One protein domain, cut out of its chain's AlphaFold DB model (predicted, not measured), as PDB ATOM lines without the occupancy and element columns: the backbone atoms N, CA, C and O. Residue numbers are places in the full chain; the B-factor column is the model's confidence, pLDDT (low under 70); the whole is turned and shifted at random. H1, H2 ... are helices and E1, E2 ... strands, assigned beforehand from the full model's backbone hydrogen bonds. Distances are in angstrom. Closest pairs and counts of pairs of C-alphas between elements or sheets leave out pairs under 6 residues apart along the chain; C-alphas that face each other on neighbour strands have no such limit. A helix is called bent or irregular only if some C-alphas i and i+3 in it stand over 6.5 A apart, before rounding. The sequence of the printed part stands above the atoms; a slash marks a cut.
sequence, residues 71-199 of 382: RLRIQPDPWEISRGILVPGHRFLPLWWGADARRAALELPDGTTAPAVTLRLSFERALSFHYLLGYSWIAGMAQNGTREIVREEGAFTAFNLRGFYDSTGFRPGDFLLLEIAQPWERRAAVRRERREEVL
ATOM      1  N   ARG A  71     -45.312 -32.364  24.008       93.25
ATOM      2  CA  ARG A  71     -43.910 -32.353  23.632       93.25
ATOM      3  C   ARG A  71     -43.661 -31.251  22.624       93.25
ATOM      4  O   ARG A  71     -44.466 -31.064  21.716       93.25
ATOM      5  N   LEU A  72     -42.543 -30.555  22.775       92.00
ATOM      6  CA  LEU A  72     -42.142 -29.428  21.937       92.00
ATOM      7  C   LEU A  72     -40.679 -29.589  21.548       92.00
ATOM      8  O   LEU A  72     -39.862 -29.986  22.378       92.00
ATOM      9  N   ARG A  73     -40.342 -29.262  20.299       93.75
ATOM     10  CA  ARG A  73     -38.948 -29.202  19.859       93.75
ATOM     11  C   ARG A  73     -38.430 -27.783  19.904       93.75
ATOM     12  O   ARG A  73     -39.103 -26.857  19.462       93.75
ATOM     13  N   ILE A  74     -37.201 -27.659  20.370       94.62
ATOM     14  CA  ILE A  74     -36.410 -26.443  20.309       94.62
ATOM     15  C   ILE A  74     -35.106 -26.774  19.604       94.62
ATOM     16  O   ILE A  74     -34.486 -27.798  19.891       94.62
ATOM     17  N   GLN A  75     -34.682 -25.898  18.702       94.62
ATOM     18  CA  GLN A  75     -33.340 -25.940  18.145       94.62
ATOM     19  C   GLN A  75     -32.540 -24.767  18.726       94.62
ATOM     20  O   GLN A  75     -32.779 -23.623  18.336       94.62
ATOM     21  N   PRO A  76     -31.637 -25.013  19.693       95.06
ATOM     22  CA  PRO A  76     -30.729 -23.980  20.173       95.06
ATOM     23  C   PRO A  76     -29.842 -23.476  19.034       95.06
ATOM     24  O   PRO A  76     -29.389 -24.264  18.196       95.06
ATOM     25  N   ASP A  77     -29.571 -22.173  19.004       92.50
ATOM     26  CA  ASP A  77     -28.642 -21.633  18.014       92.50
ATOM     27  C   ASP A  77     -27.171 -21.960  18.389       92.50
ATOM     28  O   ASP A  77     -26.870 -22.304  19.539       92.50
ATOM     29  N   PRO A  78     -26.209 -21.864  17.450       94.44
ATOM     30  CA  PRO A  78     -24.801 -22.157  17.745       94.44
ATOM     31  C   PRO A  78     -24.195 -21.306  18.876       94.44
ATOM     32  O   PRO A  78     -23.231 -21.710  19.533       94.44
ATOM     33  N   TRP A  79     -24.741 -20.118  19.120       94.56
ATOM     34  CA  TRP A  79     -24.276 -19.224  20.172       94.56
ATOM     35  C   TRP A  79     -24.796 -19.644  21.552       94.56
ATOM     36  O   TRP A  79     -24.039 -19.597  22.519       94.56
ATOM     37  N   GLU A  80     -26.031 -20.129  21.648       95.69
ATOM     38  CA  GLU A  80     -26.584 -20.730  22.860       95.69
ATOM     39  C   GLU A  80     -25.786 -21.971  23.262       95.69
ATOM     40  O   GLU A  80     -25.388 -22.107  24.422       95.69
ATOM     41  N   ILE A  81     -25.472 -22.826  22.281       96.50
ATOM     42  CA  ILE A  81     -24.673 -24.040  22.484       96.50
ATOM     43  C   ILE A  81     -23.271 -23.683  22.986       96.50
ATOM     44  O   ILE A  81     -22.853 -24.186  24.026       96.50
ATOM     45  N   SER A  82     -22.561 -22.770  22.311       95.81
ATOM     46  CA  SER A  82     -21.193 -22.392  22.717       95.81
ATOM     47  C   SER A  82     -21.132 -21.731  24.100       95.81
ATOM     48  O   SER A  82     -20.155 -21.890  24.839       95.81
ATOM     49  N   ARG A  83     -22.195 -21.026  24.501       95.56
ATOM     50  CA  ARG A  83     -22.309 -20.438  25.840       95.56
ATOM     51  C   ARG A  83     -22.843 -21.397  26.899       95.56
ATOM     52  O   ARG A  83     -22.743 -21.068  28.082       95.56
ATOM     53  N   GLY A  84     -23.320 -22.581  26.522       96.88
ATOM     54  CA  GLY A  84     -23.883 -23.543  27.466       96.88
ATOM     55  C   GLY A  84     -25.193 -23.059  28.076       96.88
ATOM     56  O   GLY A  84     -25.419 -23.260  29.265       96.88
ATOM     57  N   ILE A  85     -26.026 -22.360  27.304       96.12
ATOM     58  CA  ILE A  85     -27.282 -21.785  27.792       96.12
ATOM     59  C   ILE A  85     -28.469 -22.100  26.876       96.12
ATOM     60  O   ILE A  85     -28.300 -22.558  25.746       96.12
ATOM     61  N   LEU A  86     -29.675 -21.826  27.369       94.56
ATOM     62  CA  LEU A  86     -30.908 -21.783  26.585       94.56
ATOM     63  C   LEU A  86     -31.771 -20.597  27.021       94.56
ATOM     64  O   LEU A  86     -32.179 -20.510  28.179       94.56
ATOM     65  N   VAL A  87     -32.095 -19.705  26.089       91.38
ATOM     66  CA  VAL A  87     -33.030 -18.596  26.312       91.38
ATOM     67  C   VAL A  87     -34.460 -19.084  26.039       91.38
ATOM     68  O   VAL A  87     -34.743 -19.495  24.919       91.38
ATOM     69  N   PRO A  88     -35.414 -19.030  26.981       86.75
ATOM     70  CA  PRO A  88     -36.740 -19.605  26.749       86.75
ATOM     71  C   PRO A  88     -37.490 -18.919  25.595       86.75
ATOM     72  O   PRO A  88     -37.816 -19.536  24.578       86.75
ATOM     73  N   GLY A  89     -37.703 -17.608  25.722       84.69
ATOM     74  CA  GLY A  89     -38.313 -16.787  24.683       84.69
ATOM     75  C   GLY A  89     -39.636 -17.343  24.147       84.69
ATOM     76  O   GLY A  89     -40.437 -17.928  24.875       84.69
ATOM     77  N   HIS A  90     -39.863 -17.180  22.846       82.12
ATOM     78  CA  HIS A  90     -41.082 -17.651  22.198       82.12
ATOM     79  C   HIS A  90     -41.172 -19.178  22.048       82.12
ATOM     80  O   HIS A  90     -42.227 -19.721  21.727       82.12
ATOM     81  N   ARG A  91     -40.066 -19.891  22.258       84.88
ATOM     82  CA  ARG A  91     -39.965 -21.336  22.011       84.88
ATOM     83  C   ARG A  91     -40.689 -22.155  23.082       84.88
ATOM     84  O   ARG A  91     -41.044 -23.307  22.865       84.88
ATOM     85  N   PHE A  92     -41.002 -21.504  24.199       81.12
ATOM     86  CA  PHE A  92     -41.833 -22.021  25.280       81.12
ATOM     87  C   PHE A  92     -43.256 -21.430  25.270       81.12
ATOM     88  O   PHE A  92     -43.986 -21.553  26.245       81.12
ATOM     89  N   LEU A  93     -43.699 -20.801  24.175       70.31
ATOM     90  CA  LEU A  93     -45.045 -20.216  24.088       70.31
ATOM     91  C   LEU A  93     -46.223 -21.158  24.333       70.31
ATOM     92  O   LEU A  93     -47.196 -20.720  24.948       70.31
ATOM     93  N   PRO A  94     -46.191 -22.423  23.875       64.19
ATOM     94  CA  PRO A  94     -47.269 -23.355  24.195       64.19
ATOM     95  C   PRO A  94     -47.348 -23.647  25.702       64.19
ATOM     96  O   PRO A  94     -48.382 -24.070  26.200       64.19
ATOM     97  N   LEU A  95     -46.256 -23.402  26.426       61.75
ATOM     98  CA  LEU A  95     -46.092 -23.667  27.843       61.75
ATOM     99  C   LEU A  95     -46.475 -22.466  28.713       61.75
ATOM    100  O   LEU A  95     -47.250 -22.617  29.657       61.75
ATOM    101  N   TRP A  96     -45.937 -21.279  28.415       69.44
ATOM    102  CA  TRP A  96     -45.994 -20.125  29.317       69.44
ATOM    103  C   TRP A  96     -46.250 -18.820  28.570       69.44
ATOM    104  O   TRP A  96     -45.725 -18.589  27.480       69.44
ATOM    105  N   TRP A  97     -47.021 -17.927  29.191       58.47
ATOM    106  CA  TRP A  97     -47.315 -16.603  28.655       58.47
ATOM    107  C   TRP A  97     -47.085 -15.520  29.717       58.47
ATOM    108  O   TRP A  97     -47.343 -15.712  30.904       58.47
ATOM    109  N   GLY A  98     -46.566 -14.376  29.270       57.41
ATOM    110  CA  GLY A  98     -46.296 -13.195  30.089       57.41
ATOM    111  C   GLY A  98     -45.158 -13.309  31.102       57.41
ATOM    112  O   GLY A  98     -44.290 -14.169  30.987       57.41
ATOM    113  N   ALA A  99     -45.133 -12.393  32.082       57.59
ATOM    114  CA  ALA A  99     -44.047 -12.262  33.072       57.59
ATOM    115  C   ALA A  99     -43.789 -13.557  33.868       57.59
ATOM    116  O   ALA A  99     -42.708 -13.795  34.404       57.59
ATOM    117  N   ASP A 100     -44.797 -14.413  33.880       64.25
ATOM    118  CA  ASP A 100     -44.839 -15.724  34.482       64.25
ATOM    119  C   ASP A 100     -43.930 -16.771  33.818       64.25
ATOM    120  O   ASP A 100     -43.514 -17.726  34.480       64.25
ATOM    121  N   ALA A 101     -43.528 -16.555  32.561       64.06
ATOM    122  CA  ALA A 101     -42.541 -17.382  31.865       64.06
ATOM    123  C   ALA A 101     -41.158 -17.383  32.548       64.06
ATOM    124  O   ALA A 101     -40.362 -18.288  32.320       64.06
ATOM    125  N   ARG A 102     -40.870 -16.413  33.430       68.25
ATOM    126  CA  ARG A 102     -39.631 -16.383  34.233       68.25
ATOM    127  C   ARG A 102     -39.587 -17.441  35.336       68.25
ATOM    128  O   ARG A 102     -38.514 -17.711  35.857       68.25
ATOM    129  N   ARG A 103     -40.737 -18.007  35.718       76.25
ATOM    130  CA  ARG A 103     -40.848 -19.032  36.776       76.25
ATOM    131  C   ARG A 103     -40.727 -20.458  36.246       76.25
ATOM    132  O   ARG A 103     -40.998 -21.411  36.962       76.25
ATOM    133  N   ALA A 104     -40.393 -20.581  34.974       82.75
ATOM    134  CA  ALA A 104     -40.161 -21.839  34.314       82.75
ATOM    135  C   ALA A 104     -39.029 -22.642  34.958       82.75
ATOM    136  O   ALA A 104     -37.962 -22.093  35.238       82.75
ATOM    137  N   ALA A 105     -39.238 -23.948  35.094       89.62
ATOM    138  CA  ALA A 105     -38.218 -24.892  35.522       89.62
ATOM    139  C   ALA A 105     -37.982 -25.942  34.433       89.62
ATOM    140  O   ALA A 105     -38.926 -26.454  33.823       89.62
ATOM    141  N   LEU A 106     -36.712 -26.262  34.200       92.25
ATOM    142  CA  LEU A 106     -36.303 -27.280  33.244       92.25
ATOM    143  C   LEU A 106     -35.638 -28.431  33.992       92.25
ATOM    144  O   LEU A 106     -34.595 -28.238  34.607       92.25
ATOM    145  N   GLU A 107     -36.242 -29.608  33.956       95.12
ATOM    146  CA  GLU A 107     -35.726 -30.819  34.587       95.12
ATOM    147  C   GLU A 107     -34.797 -31.554  33.618       95.12
ATOM    148  O   GLU A 107     -35.176 -31.865  32.486       95.12
ATOM    149  N   LEU A 108     -33.562 -31.782  34.051       95.69
ATOM    150  CA  LEU A 108     -32.522 -32.484  33.316       95.69
ATOM    151  C   LEU A 108     -32.712 -34.010  33.430       95.69
ATOM    152  O   LEU A 108     -33.396 -34.479  34.339       95.69
ATOM    153  N   PRO A 109     -32.090 -34.817  32.547       93.50
ATOM    154  CA  PRO A 109     -32.236 -36.277  32.578       93.50
ATOM    155  C   PRO A 109     -31.795 -36.959  33.881       93.50
ATOM    156  O   PRO A 109     -32.194 -38.090  34.135       93.50
ATOM    157  N   ASP A 110     -30.964 -36.297  34.685       91.62
ATOM    158  CA  ASP A 110     -30.516 -36.768  36.000       91.62
ATOM    159  C   ASP A 110     -31.505 -36.429  37.137       91.62
ATOM    160  O   ASP A 110     -31.223 -36.702  38.303       91.62
ATOM    161  N   GLY A 111     -32.661 -35.838  36.810       91.69
ATOM    162  CA  GLY A 111     -33.694 -35.409  37.755       91.69
ATOM    163  C   GLY A 111     -33.411 -34.059  38.422       91.69
ATOM    164  O   GLY A 111     -34.239 -33.565  39.193       91.69
ATOM    165  N   THR A 112     -32.267 -33.429  38.144       94.06
ATOM    166  CA  THR A 112     -31.951 -32.098  38.674       94.06
ATOM    167  C   THR A 112     -32.640 -31.002  37.863       94.06
ATOM    168  O   THR A 112     -33.064 -31.200  36.727       94.06
ATOM    169  N   THR A 113     -32.786 -29.808  38.440       94.56
ATOM    170  CA  THR A 113     -33.317 -28.646  37.711       94.56
ATOM    171  C   THR A 113     -32.169 -27.813  37.149       94.56
ATOM    172  O   THR A 113     -31.258 -27.437  37.885       94.56
ATOM    173  N   ALA A 114     -32.232 -27.483  35.859       94.88
ATOM    174  CA  ALA A 114     -31.271 -26.606  35.207       94.88
ATOM    175  C   ALA A 114     -31.238 -25.234  35.911       94.88
ATOM    176  O   ALA A 114     -32.287 -24.589  36.029       94.88
ATOM    177  N   PRO A 115     -30.063 -24.749  36.354       94.44
ATOM    178  CA  PRO A 115     -29.970 -23.465  37.036       94.44
ATOM    179  C   PRO A 115     -30.437 -22.313  36.144       94.44
ATOM    180  O   PRO A 115     -30.028 -22.207  34.986       94.44
ATOM    181  N   ALA A 116     -31.250 -21.412  36.694       91.38
ATOM    182  CA  ALA A 116     -31.566 -20.150  36.040       91.38
ATOM    183  C   ALA A 116     -30.386 -19.178  36.188       91.38
ATOM    184  O   ALA A 116     -29.855 -18.991  37.281       91.38
ATOM    185  N   VAL A 117     -29.984 -18.544  35.090       92.62
ATOM    186  CA  VAL A 117     -28.918 -17.539  35.051       92.62
ATOM    187  C   VAL A 117     -29.428 -16.243  34.439       92.62
ATOM    188  O   VAL A 117     -30.270 -16.246  33.536       92.62
ATOM    189  N   THR A 118     -28.895 -15.123  34.920       91.12
ATOM    190  CA  THR A 118     -29.150 -13.811  34.328       91.12
ATOM    191  C   THR A 118     -28.155 -13.552  33.204       91.12
ATOM    192  O   THR A 118     -26.943 -13.655  33.378       91.12
ATOM    193  N   LEU A 119     -28.684 -13.191  32.045       89.69
ATOM    194  CA  LEU A 119     -27.949 -12.975  30.813       89.69
ATOM    195  C   LEU A 119     -28.235 -11.559  30.312       89.69
ATOM    196  O   LEU A 119     -29.388 -11.206  30.068       89.69
ATOM    197  N   ARG A 120     -27.188 -10.752  30.130       89.62
ATOM    198  CA  ARG A 120     -27.314  -9.462  29.444       89.62
ATOM    199  C   ARG A 120     -27.316  -9.688  27.939       89.62
ATOM    200  O   ARG A 120     -26.407 -10.329  27.410       89.62
ATOM    201  N   LEU A 121     -28.355  -9.203  27.271       86.62
ATOM    202  CA  LEU A 121     -28.526  -9.304  25.826       86.62
ATOM    203  C   LEU A 121     -28.779  -7.930  25.231       86.62
ATOM    204  O   LEU A 121     -29.583  -7.177  25.779       86.62
ATOM    205  N   SER A 122     -28.188  -7.672  24.065       83.81
ATOM    206  CA  SER A 122     -28.609  -6.556  23.222       83.81
ATOM    207  C   SER A 122     -30.066  -6.716  22.791       83.81
ATOM    208  O   SER A 122     -30.587  -7.840  22.734       83.81
ATOM    209  N   PHE A 123     -30.723  -5.610  22.439       79.00
ATOM    210  CA  PHE A 123     -32.092  -5.660  21.920       79.00
ATOM    211  C   PHE A 123     -32.229  -6.594  20.714       79.00
ATOM    212  O   PHE A 123     -33.135  -7.421  20.675       79.00
ATOM    213  N   GLU A 124     -31.301  -6.504  19.760       81.62
ATOM    214  CA  GLU A 124     -31.283  -7.335  18.553       81.62
ATOM    215  C   GLU A 124     -31.243  -8.830  18.897       81.62
ATOM    216  O   GLU A 124     -32.006  -9.636  18.356       81.62
ATOM    217  N   ARG A 125     -30.406  -9.209  19.868       86.00
ATOM    218  CA  ARG A 125     -30.301 -10.600  20.303       86.00
ATOM    219  C   ARG A 125     -31.509 -11.042  21.120       86.00
ATOM    220  O   ARG A 125     -31.969 -12.171  20.984       86.00
ATOM    221  N   ALA A 126     -32.063 -10.169  21.952       83.50
ATOM    222  CA  ALA A 126     -33.315 -10.453  22.636       83.50
ATOM    223  C   ALA A 126     -34.465 -10.639  21.631       83.50
ATOM    224  O   ALA A 126     -35.275 -11.556  21.795       83.50
ATOM    225  N   LEU A 127     -34.508  -9.836  20.566       81.06
ATOM    226  CA  LEU A 127     -35.512  -9.917  19.511       81.06
ATOM    227  C   LEU A 127     -35.490 -11.291  18.836       81.06
ATOM    228  O   LEU A 127     -36.554 -11.892  18.700       81.06
ATOM    229  N   SER A 128     -34.320 -11.858  18.524       85.19
ATOM    230  CA  SER A 128     -34.248 -13.193  17.901       85.19
ATOM    231  C   SER A 128     -34.934 -14.285  18.730       85.19
ATOM    232  O   SER A 128     -35.514 -15.210  18.168       85.19
ATOM    233  N   PHE A 129     -34.939 -14.159  20.060       86.25
ATOM    234  CA  PHE A 129     -35.591 -15.113  20.964       86.25
ATOM    235  C   PHE A 129     -37.036 -14.759  21.305       86.25
ATOM    236  O   PHE A 129     -37.775 -15.620  21.767       86.25
ATOM    237  N   HIS A 130     -37.487 -13.529  21.071       81.19
ATOM    238  CA  HIS A 130     -38.791 -13.055  21.549       81.19
ATOM    239  C   HIS A 130     -39.690 -12.497  20.439       81.19
ATOM    240  O   HIS A 130     -40.824 -12.135  20.731       81.19
ATOM    241  N   TYR A 131     -39.248 -12.456  19.177       78.50
ATOM    242  CA  TYR A 131     -39.997 -11.794  18.102       78.50
ATOM    243  C   TYR A 131     -41.415 -12.354  17.920       78.50
ATOM    244  O   TYR A 131     -42.350 -11.578  17.757       78.50
ATOM    245  N   LEU A 132     -41.624 -13.672  18.050       78.62
ATOM    246  CA  LEU A 132     -42.967 -14.267  17.970       78.62
ATOM    247  C   LEU A 132     -43.881 -13.912  19.160       78.62
ATOM    248  O   LEU A 132     -45.062 -14.228  19.123       78.62
ATOM    249  N   LEU A 133     -43.383 -13.255  20.209       71.25
ATOM    250  CA  LEU A 133     -44.227 -12.685  21.266       71.25
ATOM    251  C   LEU A 133     -44.860 -11.353  20.833       71.25
ATOM    252  O   LEU A 133     -45.862 -10.939  21.406       71.25
ATOM    253  N   GLY A 134     -44.294 -10.686  19.824       67.69
ATOM    254  CA  GLY A 134     -44.590  -9.298  19.478       67.69
ATOM    255  C   GLY A 134     -43.709  -8.305  20.247       67.69
ATOM    256  O   GLY A 134     -43.281  -8.551  21.378       67.69
ATOM    257  N   TYR A 135     -43.447  -7.149  19.635       63.72
ATOM    258  CA  TYR A 135     -42.499  -6.144  20.139       63.72
ATOM    259  C   TYR A 135     -42.828  -5.626  21.544       63.72
ATOM    260  O   TYR A 135     -41.934  -5.339  22.339       63.72
ATOM    261  N   SER A 136     -44.117  -5.533  21.880       62.72
ATOM    262  CA  SER A 136     -44.589  -5.033  23.175       62.72
ATOM    263  C   SER A 136     -44.178  -5.907  24.366       62.72
ATOM    264  O   SER A 136     -44.134  -5.393  25.487       62.72
ATOM    265  N   TRP A 137     -43.860  -7.185  24.138       66.75
ATOM    266  CA  TRP A 137     -43.597  -8.170  25.189       66.75
ATOM    267  C   TRP A 137     -42.132  -8.277  25.592       66.75
ATOM    268  O   TRP A 137     -41.853  -8.679  26.719       66.75
ATOM    269  N   ILE A 138     -41.196  -7.882  24.728       70.62
ATOM    270  CA  ILE A 138     -39.753  -8.004  24.999       70.62
ATOM    271  C   ILE A 138     -39.381  -7.229  26.272       70.62
ATOM    272  O   ILE A 138     -38.686  -7.753  27.140       70.62
ATOM    273  N   ALA A 139     -39.945  -6.029  26.445       68.38
ATOM    274  CA  ALA A 139     -39.787  -5.235  27.663       68.38
ATOM    275  C   ALA A 139     -40.301  -5.959  28.918       68.38
ATOM    276  O   ALA A 139     -39.627  -5.979  29.943       68.38
ATOM    277  N   GLY A 140     -41.457  -6.624  28.819       68.69
ATOM    278  CA  GLY A 140     -42.037  -7.404  29.915       68.69
ATOM    279  C   GLY A 140     -41.254  -8.676  30.262       68.69
ATOM    280  O   GLY A 140     -41.482  -9.258  31.320       68.69
ATOM    281  N   MET A 141     -40.316  -9.108  29.418       73.62
ATOM    282  CA  MET A 141     -39.474 -10.287  29.660       73.62
ATOM    283  C   MET A 141     -38.154  -9.948  30.361       73.62
ATOM    284  O   MET A 141     -37.599 -10.808  31.046       73.62
ATOM    285  N   ALA A 142     -37.686  -8.702  30.266       76.31
ATOM    286  CA  ALA A 142     -36.474  -8.255  30.943       76.31
ATOM    287  C   ALA A 142     -36.689  -8.127  32.462       76.31
ATOM    288  O   ALA A 142     -37.669  -7.521  32.896       76.31
ATOM    289  N   GLN A 143     -35.768  -8.656  33.278       72.06
ATOM    290  CA  GLN A 143     -35.905  -8.792  34.737       72.06
ATOM    291  C   GLN A 143     -36.364  -7.492  35.430       72.06
ATOM    292  O   GLN A 143     -37.253  -7.555  36.277       72.06
ATOM    293  N   ASN A 144     -35.890  -6.335  34.953       66.06
ATOM    294  CA  ASN A 144     -36.196  -5.000  35.490       66.06
ATOM    295  C   ASN A 144     -36.944  -4.079  34.494       66.06
ATOM    296  O   ASN A 144     -36.932  -2.863  34.649       66.06
ATOM    297  N   GLY A 145     -37.524  -4.625  33.421       55.28
ATOM    298  CA  GLY A 145     -37.850  -3.859  32.214       55.28
ATOM    299  C   GLY A 145     -39.009  -2.863  32.324       55.28
ATOM    300  O   GLY A 145     -40.179  -3.237  32.219       55.28
ATOM    301  N   THR A 146     -38.675  -1.571  32.368       53.91
ATOM    302  CA  THR A 146     -39.379  -0.535  31.594       53.91
ATOM    303  C   THR A 146     -38.933  -0.624  30.121       53.91
ATOM    304  O   THR A 146     -37.883  -1.191  29.812       53.91
ATOM    305  N   ARG A 147     -39.731  -0.112  29.168       52.12
ATOM    306  CA  ARG A 147     -39.431  -0.222  27.719       52.12
ATOM    307  C   ARG A 147     -38.106   0.431  27.301       52.12
ATOM    308  O   ARG A 147     -37.526  -0.008  26.316       52.12
ATOM    309  N   GLU A 148     -37.638   1.432  28.041       49.94
ATOM    310  CA  GLU A 148     -36.403   2.178  27.760       49.94
ATOM    311  C   GLU A 148     -35.142   1.328  27.970       49.94
ATOM    312  O   GLU A 148     -34.255   1.342  27.122       49.94
ATOM    313  N   ILE A 149     -35.096   0.507  29.028       50.09
ATOM    314  CA  ILE A 149     -33.929  -0.330  29.368       50.09
ATOM    315  C   ILE A 149     -33.614  -1.326  28.244       50.09
ATOM    316  O   ILE A 149     -32.465  -1.641  27.975       50.09
ATOM    317  N   VAL A 150     -34.639  -1.806  27.542       55.97
ATOM    318  CA  VAL A 150     -34.499  -2.864  26.535       55.97
ATOM    319  C   VAL A 150     -34.028  -2.343  25.174       55.97
ATOM    320  O   VAL A 150     -33.756  -3.158  24.303       55.97
ATOM    321  N   ARG A 151     -33.881  -1.025  24.970       57.53
ATOM    322  CA  ARG A 151     -33.423  -0.471  23.682       57.53
ATOM    323  C   ARG A 151     -31.948  -0.723  23.375       57.53
ATOM    324  O   ARG A 151     -31.613  -0.867  22.205       57.53
ATOM    325  N   GLU A 152     -31.100  -0.816  24.396       66.19
ATOM    326  CA  GLU A 152     -29.666  -1.084  24.229       66.19
ATOM    327  C   GLU A 152     -29.326  -2.496  24.708       66.19
ATOM    328  O   GLU A 152     -28.985  -3.359  23.898       66.19
ATOM    329  N   GLU A 153     -29.521  -2.770  26.000       75.06
ATOM    330  CA  GLU A 153     -29.313  -4.085  26.603       75.06
ATOM    331  C   GLU A 153     -30.299  -4.370  27.739       75.06
ATOM    332  O   GLU A 153     -30.496  -3.559  28.639       75.06
ATOM    333  N   GLY A 154     -30.851  -5.583  27.770       80.38
ATOM    334  CA  GLY A 154     -31.708  -6.055  28.856       80.38
ATOM    335  C   GLY A 154     -31.111  -7.243  29.606       80.38
ATOM    336  O   GLY A 154     -30.377  -8.054  29.042       80.38
ATOM    337  N   ALA A 155     -31.468  -7.378  30.884       86.56
ATOM    338  CA  ALA A 155     -31.215  -8.583  31.669       86.56
ATOM    339  C   ALA A 155     -32.349  -9.596  31.450       86.56
ATOM    340  O   ALA A 155     -33.498  -9.329  31.802       86.56
ATOM    341  N   PHE A 156     -32.036 -10.759  30.890       86.25
ATOM    342  CA  PHE A 156     -32.981 -11.835  30.601       86.25
ATOM    343  C   PHE A 156     -32.638 -13.088  31.400       86.25
ATOM    344  O   PHE A 156     -31.496 -13.298  31.797       86.25
ATOM    345  N   THR A 157     -33.642 -13.931  31.625       87.31
ATOM    346  CA  THR A 157     -33.444 -15.234  32.269       87.31
ATOM    347  C   THR A 157     -33.132 -16.277  31.202       87.31
ATOM    348  O   THR A 157     -33.831 -16.346  30.189       87.31
ATOM    349  N   ALA A 158     -32.102 -17.084  31.432       91.94
ATOM    350  CA  ALA A 158     -31.749 -18.243  30.621       91.94
ATOM    351  C   ALA A 158     -31.514 -19.462  31.525       91.94
ATOM    352  O   ALA A 158     -31.269 -19.310  32.720       91.94
ATOM    353  N   PHE A 159     -31.568 -20.664  30.962       94.50
ATOM    354  CA  PHE A 159     -31.153 -21.884  31.653       94.50
ATOM    355  C   PHE A 159     -29.675 -22.149  31.388       94.50
ATOM    356  O   PHE A 159     -29.238 -22.049  30.243       94.50
ATOM    357  N   ASN A 160     -28.913 -22.514  32.416       96.31
ATOM    358  CA  ASN A 160     -27.563 -23.039  32.261       96.31
ATOM    359  C   ASN A 160     -27.639 -24.525  31.893       96.31
ATOM    360  O   ASN A 160     -28.012 -25.357  32.718       96.31
ATOM    361  N   LEU A 161     -27.272 -24.837  30.652       97.38
ATOM    362  CA  LEU A 161     -27.254 -26.185  30.088       97.38
ATOM    363  C   LEU A 161     -25.847 -26.663  29.742       97.38
ATOM    364  O   LEU A 161     -25.716 -27.653  29.034       97.38
ATOM    365  N   ARG A 162     -24.791 -26.005  30.238       97.00
ATOM    366  CA  ARG A 162     -23.402 -26.370  29.922       97.00
ATOM    367  C   ARG A 162     -23.123 -27.843  30.212       97.00
ATOM    368  O   ARG A 162     -22.785 -28.584  29.301       97.00
ATOM    369  N   GLY A 163     -23.381 -28.283  31.446       96.25
ATOM    370  CA  GLY A 163     -23.183 -29.681  31.840       96.25
ATOM    371  C   GLY A 163     -24.021 -30.666  31.018       96.25
ATOM    372  O   GLY A 163     -23.537 -31.730  30.641       96.25
ATOM    373  N   PHE A 164     -25.258 -30.297  30.669       97.19
ATOM    374  CA  PHE A 164     -26.114 -31.101  29.795       97.19
ATOM    375  C   PHE A 164     -25.566 -31.189  28.358       97.19
ATOM    376  O   PHE A 164     -25.516 -32.277  27.784       97.19
ATOM    377  N   TYR A 165     -25.119 -30.079  27.765       97.25
ATOM    378  CA  TYR A 165     -24.536 -30.084  26.421       97.25
ATOM    379  C   TYR A 165     -23.224 -30.867  26.372       97.25
ATOM    380  O   TYR A 165     -23.046 -31.676  25.461       97.25
ATOM    381  N   ASP A 166     -22.359 -30.687  27.369       95.88
ATOM    382  CA  ASP A 166     -21.064 -31.364  27.454       95.88
ATOM    383  C   ASP A 166     -21.252 -32.880  27.632       95.88
ATOM    384  O   ASP A 166     -20.729 -33.667  26.843       95.88
ATOM    385  N   SER A 167     -22.070 -33.302  28.605       95.56
ATOM    386  CA  SER A 167     -22.317 -34.727  28.898       95.56
ATOM    387  C   SER A 167     -23.031 -35.466  27.771       95.56
ATOM    388  O   SER A 167     -22.755 -36.639  27.523       95.56
ATOM    389  N   THR A 168     -23.943 -34.796  27.065       95.25
ATOM    390  CA  THR A 168     -24.639 -35.417  25.939       95.25
ATOM    391  C   THR A 168     -23.835 -35.337  24.651       95.25
ATOM    392  O   THR A 168     -24.190 -36.037  23.708       95.25
ATOM    393  N   GLY A 169     -22.781 -34.520  24.568       94.75
ATOM    394  CA  GLY A 169     -22.091 -34.214  23.315       94.75
ATOM    395  C   GLY A 169     -23.013 -33.518  22.312       94.75
ATOM    396  O   GLY A 169     -23.043 -33.909  21.141       94.75
ATOM    397  N   PHE A 170     -23.817 -32.564  22.790       96.88
ATOM    398  CA  PHE A 170     -24.779 -31.790  22.002       96.88
ATOM    399  C   PHE A 170     -24.061 -30.954  20.936       96.88
ATOM    400  O   PHE A 170     -23.040 -30.323  21.214       96.88
ATOM    401  N   ARG A 171     -24.578 -30.941  19.704       95.00
ATOM    402  CA  ARG A 171     -23.946 -30.261  18.562       95.00
ATOM    403  C   ARG A 171     -24.934 -29.354  17.828       95.00
ATOM    404  O   ARG A 171     -26.139 -29.598  17.866       95.00
ATOM    405  N   PRO A 172     -24.444 -28.330  17.103       94.88
ATOM    406  CA  PRO A 172     -25.289 -27.549  16.208       94.88
ATOM    407  C   PRO A 172     -26.084 -28.447  15.253       94.88
ATOM    408  O   PRO A 172     -25.517 -29.295  14.565       94.88
ATOM    409  N   GLY A 173     -27.400 -28.244  15.209       92.44
ATOM    410  CA  GLY A 173     -28.325 -29.058  14.419       92.44
ATOM    411  C   GLY A 173     -29.115 -30.088  15.226       92.44
ATOM    412  O   GLY A 173     -30.160 -30.516  14.741       92.44
ATOM    413  N   ASP A 174     -28.672 -30.433  16.438       96.56
ATOM    414  CA  ASP A 174     -29.463 -31.226  17.379       96.56
ATOM    415  C   ASP A 174     -30.658 -30.439  17.925       96.56
ATOM    416  O   ASP A 174     -30.741 -29.211  17.814       96.56
ATOM    417  N   PHE A 175     -31.577 -31.167  18.551       97.06
ATOM    418  CA  PHE A 175     -32.789 -30.615  19.128       97.06
ATOM    419  C   PHE A 175     -32.866 -30.911  20.623       97.06
ATOM    420  O   PHE A 175     -32.446 -31.963  21.108       97.06
ATOM    421  N   LEU A 176     -33.466 -29.980  21.352       96.50
ATOM    422  CA  LEU A 176     -34.024 -30.240  22.667       96.50
ATOM    423  C   LEU A 176     -35.474 -30.655  22.473       96.50
ATOM    424  O   LEU A 176     -36.266 -29.898  21.905       96.50
ATOM    425  N   LEU A 177     -35.826 -31.841  22.958       95.44
ATOM    426  CA  LEU A 177     -37.219 -32.183  23.161       95.44
ATOM    427  C   LEU A 177     -37.607 -31.859  24.596       95.44
ATOM    428  O   LEU A 177     -37.048 -32.413  25.542       95.44
ATOM    429  N   LEU A 178     -38.604 -31.000  24.722       94.44
ATOM    430  CA  LEU A 178     -39.240 -30.669  25.981       94.44
ATOM    431  C   LEU A 178     -40.512 -31.480  26.139       94.44
ATOM    432  O   LEU A 178     -41.339 -31.478  25.230       94.44
ATOM    433  N   GLU A 179     -40.694 -32.124  27.283       94.12
ATOM    434  CA  GLU A 179     -41.956 -32.735  27.689       94.12
ATOM    435  C   GLU A 179     -42.523 -31.999  28.902       94.12
ATOM    436  O   GLU A 179     -41.849 -31.803  29.908       94.12
ATOM    437  N   ILE A 180     -43.777 -31.575  28.805       90.81
ATOM    438  CA  ILE A 180     -44.445 -30.772  29.829       90.81
ATOM    439  C   ILE A 180     -44.924 -31.700  30.945       90.81
ATOM    440  O   ILE A 180     -46.037 -32.225  30.892       90.81
ATOM    441  N   ALA A 181     -44.066 -31.931  31.936       84.81
ATOM    442  CA  ALA A 181     -44.323 -32.878  33.016       84.81
ATOM    443  C   ALA A 181     -45.363 -32.345  34.012       84.81
ATOM    444  O   ALA A 181     -46.337 -33.029  34.324       84.81
ATOM    445  N   GLN A 182     -45.186 -31.106  34.480       84.25
ATOM    446  CA  GLN A 182     -46.059 -30.478  35.475       84.25
ATOM    447  C   GLN A 182     -46.431 -29.066  35.000       84.25
ATOM    448  O   GLN A 182     -45.739 -28.095  35.316       84.25
ATOM    449  N   PRO A 183     -47.512 -28.923  34.213       81.00
ATOM    450  CA  PRO A 183     -47.866 -27.645  33.597       81.00
ATOM    451  C   PRO A 183     -48.184 -26.552  34.628       81.00
ATOM    452  O   PRO A 183     -47.786 -25.405  34.443       81.00
ATOM    453  N   TRP A 184     -48.824 -26.919  35.743       80.44
ATOM    454  CA  TRP A 184     -49.186 -26.015  36.842       80.44
ATOM    455  C   TRP A 184     -47.963 -25.460  37.586       80.44
ATOM    456  O   TRP A 184     -47.948 -24.296  37.975       80.44
ATOM    457  N   GLU A 185     -46.914 -26.276  37.721       81.44
ATOM    458  CA  GLU A 185     -45.617 -25.878  38.290       81.44
ATOM    459  C   GLU A 185     -44.672 -25.273  37.248       81.44
ATOM    460  O   GLU A 185     -43.562 -24.867  37.580       81.44
ATOM    461  N   ARG A 186     -45.095 -25.207  35.978       82.56
ATOM    462  CA  ARG A 186     -44.276 -24.720  34.858       82.56
ATOM    463  C   ARG A 186     -42.978 -25.510  34.698       82.56
ATOM    464  O   ARG A 186     -41.945 -24.950  34.331       82.56
ATOM    465  N   ARG A 187     -43.048 -26.820  34.940       88.12
ATOM    466  CA  ARG A 187     -41.917 -27.738  34.823       88.12
ATOM    467  C   ARG A 187     -41.980 -28.515  33.515       88.12
ATOM    468  O   ARG A 187     -42.996 -29.148  33.207       88.12
ATOM    469  N   ALA A 188     -40.883 -28.490  32.771       91.25
ATOM    470  CA  ALA A 188     -40.686 -29.319  31.590       91.25
ATOM    471  C   ALA A 188     -39.426 -30.173  31.751       91.25
ATOM    472  O   ALA A 188     -38.401 -29.665  32.188       91.25
ATOM    473  N   ALA A 189     -39.491 -31.444  31.372       94.06
ATOM    474  CA  ALA A 189     -38.323 -32.310  31.278       94.06
ATOM    475  C   ALA A 189     -37.650 -32.124  29.915       94.06
ATOM    476  O   ALA A 189     -38.340 -32.038  28.894       94.06
ATOM    477  N   VAL A 190     -36.319 -32.067  29.882       95.25
ATOM    478  CA  VAL A 190     -35.540 -31.919  28.648       95.25
ATOM    479  C   VAL A 190     -34.772 -33.188  28.310       95.25
ATOM    480  O   VAL A 190     -34.133 -33.808  29.157       95.25
ATOM    481  N   ARG A 191     -34.778 -33.544  27.025       95.75
ATOM    482  CA  ARG A 191     -33.884 -34.556  26.457       95.75
ATOM    483  C   ARG A 191     -33.279 -34.087  25.142       95.75
ATOM    484  O   ARG A 191     -33.864 -33.269  24.433       95.75
ATOM    485  N   ARG A 192     -32.118 -34.641  24.796       96.81
ATOM    486  CA  ARG A 192     -31.508 -34.461  23.475       96.81
ATOM    487  C   ARG A 192     -32.241 -35.340  22.458       96.81
ATOM    488  O   ARG A 192     -32.546 -36.496  22.742       96.81
ATOM    489  N   GLU A 193     -32.489 -34.792  21.278       96.44
ATOM    490  CA  GLU A 193     -32.801 -35.540  20.061       96.44
ATOM    491  C   GLU A 193     -31.722 -35.234  19.030       96.44
ATOM    492  O   GLU A 193     -31.445 -34.065  18.735       96.44
ATOM    493  N   ARG A 194     -31.091 -36.282  18.495       96.00
ATOM    494  CA  ARG A 194     -30.073 -36.097  17.459       96.00
ATOM    495  C   ARG A 194     -30.737 -35.677  16.161       96.00
ATOM    496  O   ARG A 194     -31.851 -36.108  15.848       96.00
ATOM    497  N   ARG A 195     -30.035 -34.873  15.367       94.56
ATOM    498  CA  ARG A 195     -30.534 -34.452  14.053       94.56
ATOM    499  C   ARG A 195     -30.958 -35.643  13.191       94.56
ATOM    500  O   ARG A 195     -32.016 -35.599  12.568       94.56
ATOM    501  N   GLU A 196     -30.155 -36.698  13.165       94.44
ATOM    502  CA  GLU A 196     -30.382 -37.891  12.347       94.44
ATOM    503  C   GLU A 196     -31.667 -38.620  12.762       94.44
ATOM    504  O   GLU A 196     -32.448 -39.029  11.906       94.44
ATOM    505  N   GLU A 197     -31.938 -38.709  14.066       93.31
ATOM    506  CA  GLU A 197     -33.151 -39.330  14.616       93.31
ATOM    507  C   GLU A 197     -34.413 -38.582  14.181       93.31
ATOM    508  O   GLU A 197     -35.401 -39.194  13.768       93.31
ATOM    509  N   VAL A 198     -34.368 -37.249  14.212       93.06
ATOM    510  CA  VAL A 198     -35.481 -36.411  13.751       93.06
ATOM    511  C   VAL A 198     -35.669 -36.538  12.237       93.06
ATOM    512  O   VAL A 198     -36.806 -36.619  11.769       93.06
ATOM    513  N   LEU A 199     -34.578 -36.612  11.466       90.75
ATOM    514  CA  LEU A 199     -34.631 -36.793  10.011       90.75
ATOM    515  C   LEU A 199     -35.208 -38.156   9.603       90.75
ATOM    516  O   LEU A 199     -35.965 -38.211   8.635       90.75
TER     517      LEU A 199
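Overview. This is residues 71 to 199 of the 382 residues of an uncharacterized protein of Planctomycetes bacterium (UniProt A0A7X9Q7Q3). A strongly twisted four-strand sheet, E1, E5, E6 and E2, makes one end of the domain, and a long two-strand ribbon, E3 and E4, with H4 and H5 packed on E4, makes the other. H2 sits in the middle, touching H4 and grazing the large sheet, which H6 grazes too, while H7 lies farthest out. The printed part has 129 residues, with seven named helices and six named strands in the order E1 H1 H2 H3 E2 E3 H4 H5 E4 H6 E5 E6 H7, of mixed class, helices and strands. The sheet E1 E5 E6 E2 is mixed and E3 E4 antiparallel; the whole is compact, with a radius of gyration of the C-alphas of 14.3 A and spans of 42 by 31 by 25 A.

Arrangement. Begin at E5, residues 175 to 182, which forms an antiparallel hairpin with E6, residues 187 to 193; N 177 and O 191 are within hydrogen-bond range at 2.8 A. The edge strand E1, residues 71 to 74, is antiparallel to E5, with N 72 and O 178 at 2.9 A. The edge strand E2, residues 105 to 107, is parallel to E6, with N 188 and O 105 at 3.0 A. H2, residues 89 to 92, only grazes this sheet and touches H4, residues 123 to 133, where the closest C-alphas, of Gly 89 and His 130, are 4.9 A apart. H5, residues 135 to 141, touches H4 about perpendicular, at 75 degrees, closest at the C-alphas of Ile 138 and His 130, 6.2 A. H3, residues 98 to 103, touches H5 at a shallow tilt of 32 degrees, the same way, closest at the C-alphas of Ala 99 and Met 141, 6.0 A. Look next at E3, residues 116 to 122, antiparallel to E4, residues 153 to 160, with N 119 and O 156 at 2.8 A. H6, residues 162 to 168, only grazes the large sheet and only just touches H1, residues 78 to 83, with 3 pairs of C-alphas within 8 A, the closest those of Tyr 165 and Ile 81, 7.2 A. H7, residues 195 to 199, touches no helix. Every O i to N i+4 pair is within hydrogen-bond range in H1, H6 and H7; H4 has 4 of 7, H3 0 of 2 but 3 of 3 O i to N i+3 pairs, H5 1 of 3 and 2 of 4, and H2 is too short for an i+4 pair.

Along the chain. Find C-alpha 71 at (-43.910, -32.353, 23.632), where E1 begins. E3 runs 18.9 A; E4 starts from C-alpha 153 at (-29.313, -4.085, 26.603), runs 19.9 A and bends by 55 degrees at residue 157. H4 spans 14.0 A and is irregular, with C-alphas 129 and 132 8.0 A apart; H5 is only just irregular, with C-alphas 136 and 139 6.6 A apart. E5 runs 21.1 A and E6 19.0 A, and H7 ends at C-alpha 199, (-34.631, -36.793, 10.011).

Size, cuts and confidence. The two C-alphas farthest apart, of Glu 148 and Glu 197, are 43.7 A apart. The printed part has no cut, and the one long link is H5 to E4, with 11 residues. The model's mean pLDDT is 84.4 over the printed part; it is under 70 at residues 94 to 102, 134 to 137, 139 to 140 and 144 to 152.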